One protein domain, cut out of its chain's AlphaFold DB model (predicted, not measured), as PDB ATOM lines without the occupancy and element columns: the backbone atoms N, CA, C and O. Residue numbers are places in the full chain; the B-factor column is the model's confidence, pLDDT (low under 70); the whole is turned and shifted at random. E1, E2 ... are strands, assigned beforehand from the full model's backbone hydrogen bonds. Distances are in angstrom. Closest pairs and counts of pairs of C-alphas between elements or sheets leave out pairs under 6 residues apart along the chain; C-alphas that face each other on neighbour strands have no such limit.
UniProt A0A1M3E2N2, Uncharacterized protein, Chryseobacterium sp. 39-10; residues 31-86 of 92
ATOM      1  N   VAL A  31      20.512  16.196  -3.906       86.88
ATOM      2  CA  VAL A  31      19.958  16.719  -5.159       86.88
ATOM      3  C   VAL A  31      20.355  15.824  -6.328       86.88
ATOM      4  O   VAL A  31      21.273  15.007  -6.214       86.88
ATOM      5  N   ASN A  32      19.641  15.943  -7.444       88.88
ATOM      6  CA  ASN A  32      20.083  15.318  -8.685       88.88
ATOM      7  C   ASN A  32      21.282  16.081  -9.249       88.88
ATOM      8  O   ASN A  32      21.276  17.311  -9.266       88.88
ATOM      9  N   GLY A  33      22.284  15.336  -9.704       90.00
ATOM     10  CA  GLY A  33      23.396  15.875 -10.464       90.00
ATOM     11  C   GLY A  33      23.087  15.946 -11.952       90.00
ATOM     12  O   GLY A  33      22.499  15.027 -12.527       90.00
ATOM     13  N   TYR A  34      23.539  17.031 -12.567       90.88
ATOM     14  CA  TYR A  34      23.429  17.293 -13.991       90.88
ATOM     15  C   TYR A  34      24.822  17.391 -14.606       90.88
ATOM     16  O   TYR A  34      25.734  17.967 -14.012       90.88
ATOM     17  N   LYS A  35      25.003  16.845 -15.808       89.88
ATOM     18  CA  LYS A  35      26.230  17.038 -16.590       89.88
ATOM     19  C   LYS A  35      26.025  18.115 -17.647       89.88
ATOM     20  O   LYS A  35      24.947  18.228 -18.230       89.88
ATOM     21  N   ILE A  36      27.089  18.853 -17.935       88.81
ATOM     22  CA  ILE A  36      27.108  19.842 -19.011       88.81
ATOM     23  C   ILE A  36      27.305  19.112 -20.343       88.81
ATOM     24  O   ILE A  36      28.343  18.488 -20.572       88.81
ATOM     25  N   ILE A  37      26.321  19.203 -21.233       87.00
ATOM     26  CA  ILE A  37      26.372  18.687 -22.602       87.00
ATOM     27  C   ILE A  37      26.472  19.854 -23.575       87.00
ATOM     28  O   ILE A  37      25.683  20.789 -23.515       87.00
ATOM     29  N   ASN A  38      27.430  19.796 -24.497       86.81
ATOM     30  CA  ASN A  38      27.509  20.735 -25.611       86.81
ATOM     31  C   ASN A  38      26.587  20.247 -26.737       86.81
ATOM     32  O   ASN A  38      26.844  19.200 -27.332       86.81
ATOM     33  N   THR A  39      25.520  20.992 -27.030       83.06
ATOM     34  CA  THR A  39      24.551  20.656 -28.090       83.06
ATOM     35  C   THR A  39      24.948  21.195 -29.467       83.06
ATOM     36  O   THR A  39      24.240  20.978 -30.450       83.06
ATOM     37  N   GLY A  40      26.111  21.841 -29.571       79.69
ATOM     38  CA  GLY A  40      26.612  22.467 -30.787       79.69
ATOM     39  C   GLY A  40      26.201  23.936 -30.903       79.69
ATOM     40  O   GLY A  40      25.356  24.442 -30.172       79.69
ATOM     41  N   GLY A  41      26.861  24.671 -31.803       79.38
ATOM     42  CA  GLY A  41      26.546  26.088 -32.037       79.38
ATOM     43  C   GLY A  41      26.826  27.021 -30.848       79.38
ATOM     44  O   GLY A  41      26.285  28.120 -30.809       79.38
ATOM     45  N   GLY A  42      27.652  26.592 -29.886       78.50
ATOM     46  CA  GLY A  42      27.954  27.351 -28.666       78.50
ATOM     47  C   GLY A  42      26.900  27.221 -27.562       78.50
ATOM     48  O   GLY A  42      26.952  27.977 -26.596       78.50
ATOM     49  N   GLN A  43      25.956  26.287 -27.700       78.38
ATOM     50  CA  GLN A  43      24.935  26.008 -26.694       78.38
ATOM     51  C   GLN A  43      25.358  24.860 -25.773       78.38
ATOM     52  O   GLN A  43      25.978  23.881 -26.199       78.38
ATOM     53  N   PHE A  44      25.000  24.995 -24.500       84.06
ATOM     54  CA  PHE A  44      25.227  23.997 -23.466       84.06
ATOM     55  C   PHE A  44      23.905  23.693 -22.767       84.06
ATOM     56  O   PHE A  44      23.087  24.590 -22.576       84.06
ATOM     57  N   THR A  45      23.697  22.435 -22.397       85.00
ATOM     58  CA  THR A  45      22.500  21.973 -21.689       85.00
ATOM     59  C   THR A  45      22.893  21.130 -20.491       85.00
ATOM     60  O   THR A  45      23.925  20.461 -20.509       85.00
ATOM     61  N   CYS A  46      22.037  21.104 -19.476       87.62
ATOM     62  CA  CYS A  46      22.210  20.262 -18.301       87.62
ATOM     63  C   CYS A  46      21.405  18.982 -18.471       87.62
ATOM     64  O   CYS A  46      20.178  19.021 -18.484       87.62
ATOM     65  N   GLU A  47      22.086  17.851 -18.624       87.94
ATOM     66  CA  GLU A  47      21.428  16.545 -18.684       87.94
ATOM     67  C   GLU A  47      21.440  15.903 -17.294       87.94
ATOM     68  O   GLU A  47      22.508  15.715 -16.707       87.94
ATOM     69  N   ASP A  48      20.256  15.567 -16.777       87.94
ATOM     70  CA  ASP A  48      20.107  14.802 -15.539       87.94
ATOM     71  C   ASP A  48      20.715  13.407 -15.724       87.94
ATOM     72  O   ASP A  48      20.358  12.674 -16.648       87.94
ATOM     73  N   VAL A  49      21.645  13.037 -14.845       89.62
ATOM     74  CA  VAL A  49      22.293  11.715 -14.898       89.62
ATOM     75  C   VAL A  49      21.680  10.709 -13.919       89.62
ATOM     76  O   VAL A  49      22.215   9.613 -13.754       89.62
ATOM     77  N   GLY A  50      20.604  11.073 -13.214       85.38
ATOM     78  CA  GLY A  50      19.963  10.248 -12.188       85.38
ATOM     79  C   GLY A  50      20.829   9.968 -10.953       85.38
ATOM     80  O   GLY A  50      20.443   9.169 -10.099       85.38
ATOM     81  N   GLN A  51      22.000  10.601 -10.840       87.50
ATOM     82  CA  GLN A  51      22.931  10.411  -9.731       87.50
ATOM     83  C   GLN A  51      22.647  11.423  -8.622       87.50
ATOM     84  O   GLN A  51      22.475  12.613  -8.879       87.50
ATOM     85  N   LYS A  52      22.603  10.947  -7.374       88.69
ATOM     86  CA  LYS A  52      22.403  11.801  -6.200       88.69
ATOM     87  C   LYS A  52      23.736  12.351  -5.707       88.69
ATOM     88  O   LYS A  52      24.662  11.582  -5.463       88.69
ATOM     89  N   CYS A  53      23.791  13.662  -5.509       89.56
ATOM     90  CA  CYS A  53      24.953  14.368  -4.982       89.56
ATOM     91  C   CYS A  53      24.539  15.341  -3.867       89.56
ATOM     92  O   CYS A  53      23.354  15.604  -3.651       89.56
ATOM     93  N   SER A  54      25.526  15.878  -3.159       87.44
ATOM     94  CA  SER A  54      25.358  16.866  -2.096       87.44
ATOM     95  C   SER A  54      25.620  18.278  -2.626       87.44
ATOM     96  O   SER A  54      26.660  18.524  -3.230       87.44
ATOM     97  N   THR A  55      24.734  19.234  -2.327       85.94
ATOM     98  CA  THR A  55      25.045  20.675  -2.474       85.94
ATOM     99  C   THR A  55      25.957  21.186  -1.359       85.94
ATOM    100  O   THR A  55      26.508  22.279  -1.424       85.94
ATOM    101  N   THR A  56      26.121  20.406  -0.288       83.44
ATOM    102  CA  THR A  56      27.034  20.757   0.797       83.44
ATOM    103  C   THR A  56      28.440  20.308   0.423       83.44
ATOM    104  O   THR A  56      28.648  19.112   0.218       83.44
ATOM    105  N   ALA A  57      29.387  21.250   0.411       79.31
ATOM    106  CA  ALA A  57      30.811  21.029   0.162       79.31
ATOM    107  C   ALA A  57      31.469  20.157   1.239       79.31
ATOM    108  O   ALA A  57      32.087  20.658   2.181       79.31
ATOM    109  N   VAL A  58      31.284  18.841   1.138       72.12
ATOM    110  CA  VAL A  58      31.782  17.865   2.112       72.12
ATOM    111  C   VAL A  58      32.499  16.749   1.367       72.12
ATOM    112  O   VAL A  58      31.919  15.709   1.093       72.12
ATOM    113  N   GLY A  59      33.769  16.988   1.042       78.38
ATOM    114  CA  GLY A  59      34.626  16.019   0.358       78.38
ATOM    115  C   GLY A  59      34.916  16.390  -1.093       78.38
ATOM    116  O   GLY A  59      34.988  17.570  -1.440       78.38
ATOM    117  N   ASP A  60      35.132  15.363  -1.908       87.88
ATOM    118  CA  ASP A  60      35.436  15.475  -3.330       87.88
ATOM    119  C   ASP A  60      34.221  15.904  -4.165       87.88
ATOM    120  O   ASP A  60      33.066  15.822  -3.737       87.88
ATOM    121  N   TYR A  61      34.488  16.372  -5.387       90.12
ATOM    122  CA  TYR A  61      33.440  16.667  -6.360       90.12
ATOM    123  C   TYR A  61      32.692  15.402  -6.767       90.12
ATOM    124  O   TYR A  61      33.307  14.372  -7.052       90.12
ATOM    125  N   CYS A  62      31.370  15.523  -6.877       90.50
ATOM    126  CA  CYS A  62      30.519  14.461  -7.381       90.50
ATOM    127  C   CYS A  62      30.825  14.241  -8.860       90.50
ATOM    128  O   CYS A  62      30.562  15.108  -9.697       90.50
ATOM    129  N   ARG A  63      31.399  13.086  -9.184       92.81
ATOM    130  CA  ARG A  63      31.746  12.711 -10.555       92.81
ATOM    131  C   ARG A  63      30.714  11.765 -11.135       92.81
ATOM    132  O   ARG A  63      30.108  10.981 -10.405       92.81
ATOM    133  N   TRP A  64      30.508  11.822 -12.443       90.81
ATOM    134  CA  TRP A  64      29.570  10.932 -13.109       90.81
ATOM    135  C   TRP A  64      30.056   9.481 -13.046       90.81
ATOM    136  O   TRP A  64      31.171   9.170 -13.449       90.81
ATOM    137  N   SER A  65      29.186   8.567 -12.613       86.44
ATOM    138  CA  SER A  65      29.533   7.145 -12.449       86.44
ATOM    139  C   SER A  65      30.022   6.455 -13.733       86.44
ATOM    140  O   SER A  65      30.676   5.419 -13.652       86.44
ATOM    141  N   SER A  66      29.688   6.988 -14.917       86.88
ATOM    142  CA  SER A  66      30.183   6.462 -16.202       86.88
ATOM    143  C   SER A  66      31.479   7.123 -16.684       86.88
ATOM    144  O   SER A  66      32.174   6.529 -17.504       86.88
ATOM    145  N   ASP A  67      31.816   8.321 -16.195       87.12
ATOM    146  CA  ASP A  67      33.060   9.023 -16.526       87.12
ATOM    147  C   ASP A  67      33.506   9.916 -15.358       87.12
ATOM    148  O   ASP A  67      32.923  10.967 -15.083       87.12
ATOM    149  N   ASN A  68      34.598   9.516 -14.705       86.31
ATOM    150  CA  ASN A  68      35.151  10.226 -13.554       86.31
ATOM    151  C   ASN A  68      35.759  11.601 -13.894       86.31
ATOM    152  O   ASN A  68      36.119  12.349 -12.983       86.31
ATOM    153  N   ASN A  69      35.891  11.961 -15.173       88.62
ATOM    154  CA  ASN A  69      36.313  13.305 -15.569       88.62
ATOM    155  C   ASN A  69      35.149  14.301 -15.620       88.62
ATOM    156  O   ASN A  69      35.383  15.508 -15.669       88.62
ATOM    157  N   VAL A  70      33.904  13.817 -15.605       89.19
ATOM    158  CA  VAL A  70      32.716  14.666 -15.675       89.19
ATOM    159  C   VAL A  70      32.263  15.006 -14.261       89.19
ATOM    160  O   VAL A  70      31.771  14.145 -13.533       89.19
ATOM    161  N   ILE A  71      32.423  16.271 -13.877       91.19
ATOM    162  CA  ILE A  71      31.884  16.806 -12.624       91.19
ATOM    163  C   ILE A  71      30.392  17.080 -12.816       91.19
ATOM    164  O   ILE A  71      29.969  17.588 -13.855       91.19
ATOM    165  N   LEU A  72      29.596  16.703 -11.822       91.25
ATOM    166  CA  LEU A  72      28.165  16.949 -11.792       91.25
ATOM    167  C   LEU A  72      27.877  18.289 -11.123       91.25
ATOM    168  O   LEU A  72      28.510  18.660 -10.138       91.25
ATOM    169  N   HIS A  73      26.893  18.986 -11.661       91.38
ATOM    170  CA  HIS A  73      26.478  20.322 -11.267       91.38
ATOM    171  C   HIS A  73      25.010  20.311 -10.855       91.38
ATOM    172  O   HIS A  73      24.258  19.411 -11.240       91.38
ATOM    173  N   GLU A  74      24.588  21.303 -10.079       89.25
ATOM    174  CA  GLU A  74      23.162  21.529  -9.867       89.25
ATOM    175  C   GLU A  74      22.505  22.147 -11.109       89.25
ATOM    176  O   GLU A  74      23.177  22.561 -12.056       89.25
ATOM    177  N   ILE A  75      21.177  22.202 -11.110       84.31
ATOM    178  CA  ILE A  75      20.422  22.953 -12.110       84.31
ATOM    179  C   ILE A  75      20.086  24.325 -11.532       84.31
ATOM    180  O   ILE A  75      19.365  24.420 -10.538       84.31
ATOM    181  N   ASP A  76      20.617  25.384 -12.143       75.50
ATOM    182  CA  ASP A  76      20.228  26.742 -11.780       75.50
ATOM    183  C   ASP A  76      18.915  27.084 -12.502       75.50
ATOM    184  O   ASP A  76      18.710  26.732 -13.669       75.50
ATOM    185  N   SER A  77      17.972  27.713 -11.802       67.19
ATOM    186  CA  SER A  77      16.708  28.134 -12.411       67.19
ATOM    187  C   SER A  77      16.900  29.492 -13.087       67.19
ATOM    188  O   SER A  77      17.288  30.440 -12.410       67.19
ATOM    189  N   PRO A  78      16.563  29.645 -14.384       58.88
ATOM    190  CA  PRO A  78      15.665  28.807 -15.176       58.88
ATOM    191  C   PRO A  78      16.421  27.891 -16.158       58.88
ATOM    192  O   PRO A  78      16.751  28.327 -17.258       58.88
ATOM    193  N   GLU A  79      16.689  26.641 -15.756       60.66
ATOM    194  CA  GLU A  79      16.911  25.406 -16.550       60.66
ATOM    195  C   GLU A  79      17.890  25.455 -17.743       60.66
ATOM    196  O   GLU A  79      17.975  24.517 -18.534       60.66
ATOM    197  N   THR A  80      18.646  26.538 -17.893       63.78
ATOM    198  CA  THR A  80      19.486  26.812 -19.068       63.78
ATOM    199  C   THR A  80      20.967  26.757 -18.749       63.78
ATOM    200  O   THR A  80      21.774  26.603 -19.665       63.78
ATOM    201  N   MET A  81      21.339  26.849 -17.472       72.25
ATOM    202  CA  MET A  81      22.728  26.768 -17.044       72.25
ATOM    203  C   MET A  81      22.879  25.802 -15.886       72.25
ATOM    204  O   MET A  81      22.043  25.728 -14.984       72.25
ATOM    205  N   CYS A  82      23.974  25.053 -15.930       84.69
ATOM    206  CA  CYS A  82      24.327  24.180 -14.832       84.69
ATOM    207  C   CYS A  82      24.958  25.084 -13.783       84.69
ATOM    208  O   CYS A  82      25.826  25.894 -14.118       84.69
ATOM    209  N   GLY A  83      24.450  25.000 -12.563       85.88
ATOM    210  CA  GLY A  83      24.879  25.836 -11.460       85.88
ATOM    211  C   GLY A  83      26.194  25.347 -10.868       85.88
ATOM    212  O   GLY A  83      27.095  24.842 -11.556       85.88
ATOM    213  N   ASP A  84      26.289  25.483  -9.554       88.75
ATOM    214  CA  ASP A  84      27.488  25.127  -8.822       88.75
ATOM    215  C   ASP A  84      27.823  23.625  -8.926       88.75
ATOM    216  O   ASP A  84      26.934  22.771  -9.058       88.75
ATOM    217  N   PRO A  85      29.125  23.275  -8.890       89.69
ATOM    218  CA  PRO A  85      29.551  21.888  -8.835       89.69
ATOM    219  C   PRO A  85      29.063  21.237  -7.539       89.69
ATOM    220  O   PRO A  85      29.147  21.805  -6.448       89.69
ATOM    221  N   LEU A  86      28.586  20.008  -7.667       90.75
ATOM    222  CA  LEU A  86      28.105  19.208  -6.555       90.75
ATOM    223  C   LEU A  86      29.238  18.384  -5.953       90.75
ATOM    224  O   LEU A  86      30.257  18.100  -6.585       90.75
TER     225      LEU A  86
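Overview. This is residues 31 to 86 of the 92 residues of an uncharacterized protein of Chryseobacterium sp. 39-10 (UniProt A0A1M3E2N2). A long, twisted hairpin of two strands, E1 and E2, forms the main body, and a small second hairpin, E4 and E5, packs on it, with E4 crossing E1. The short strand E3 lies off to the E1 side and runs on into E4, while a long link, residues 55 to 66, loops round from E2 to E3. The printed part has 56 residues with no named helix and five named strands, in the order E1 E2 E3 E4 E5; the class is all strand, and E1 - E2 and E4 - E5 are two antiparallel sheets of two strands each. The whole is compact, with a radius of gyration of the C-alphas of 10.9 A and spans of 35 by 24 by 16 A.

Along the chain. E1 is residues 31 to 40, 27.1 A from first to last C-alpha, and begins at C-alpha 31 at (19.958, 16.719, -5.159). E2, residues 43 to 54, is the longest strand by residues and measures 26.2 A; it bends by 93 degrees at residue 51. E3 is residues 67 to 71, 8.8 A long, with C-alpha 67 at (33.060, 9.023, -16.526). E4 is residues 73 to 76, 9.0 A long. E5 is residues 81 to 85, 11.7 A long, and ends at C-alpha 85 at (29.551, 21.888, -8.835).

Arrangement. E1 and E2 form an antiparallel hairpin, with 159 degrees between their directions. N 35 and O 47 are within hydrogen-bond range at 2.9 A, and so are N 45 and O 37 at 2.8 A. E1 and E4 have 10 pairs of C-alphas within 8 A, the closest those of Tyr 34 and His 73, 5.1 A apart. E4 and E5 form a second antiparallel hairpin, at 135 degrees, with N 83 and O 74 2.8 A apart and N 74 and O 84 2.9 A apart. The closest C-alphas of E2 and E5 are those of Cys 46 and Cys 82, at 5.6 A. E3 runs on into E4 across a break of 1 residue, at 38 degrees, and the two meet only through their link. The closest C-alphas of E1 and E3 are those of Lys 35 and Ile 71, at 6.9 A. E2 and E3 are apart.

Size, cuts and confidence. The two C-alphas farthest apart are those of Gly 41 and Val 58, at 35.5 A. The first and last printed C-alphas, of Val 31 and Leu 86, are 8.6 A apart. The printed part has no cut. The link from E2 to E3 is long, with 12 residues, and the other three are tight. The mean pLDDT of the printed part is 84.5, and residues 77 to 80, between E4 and E5, are under 70.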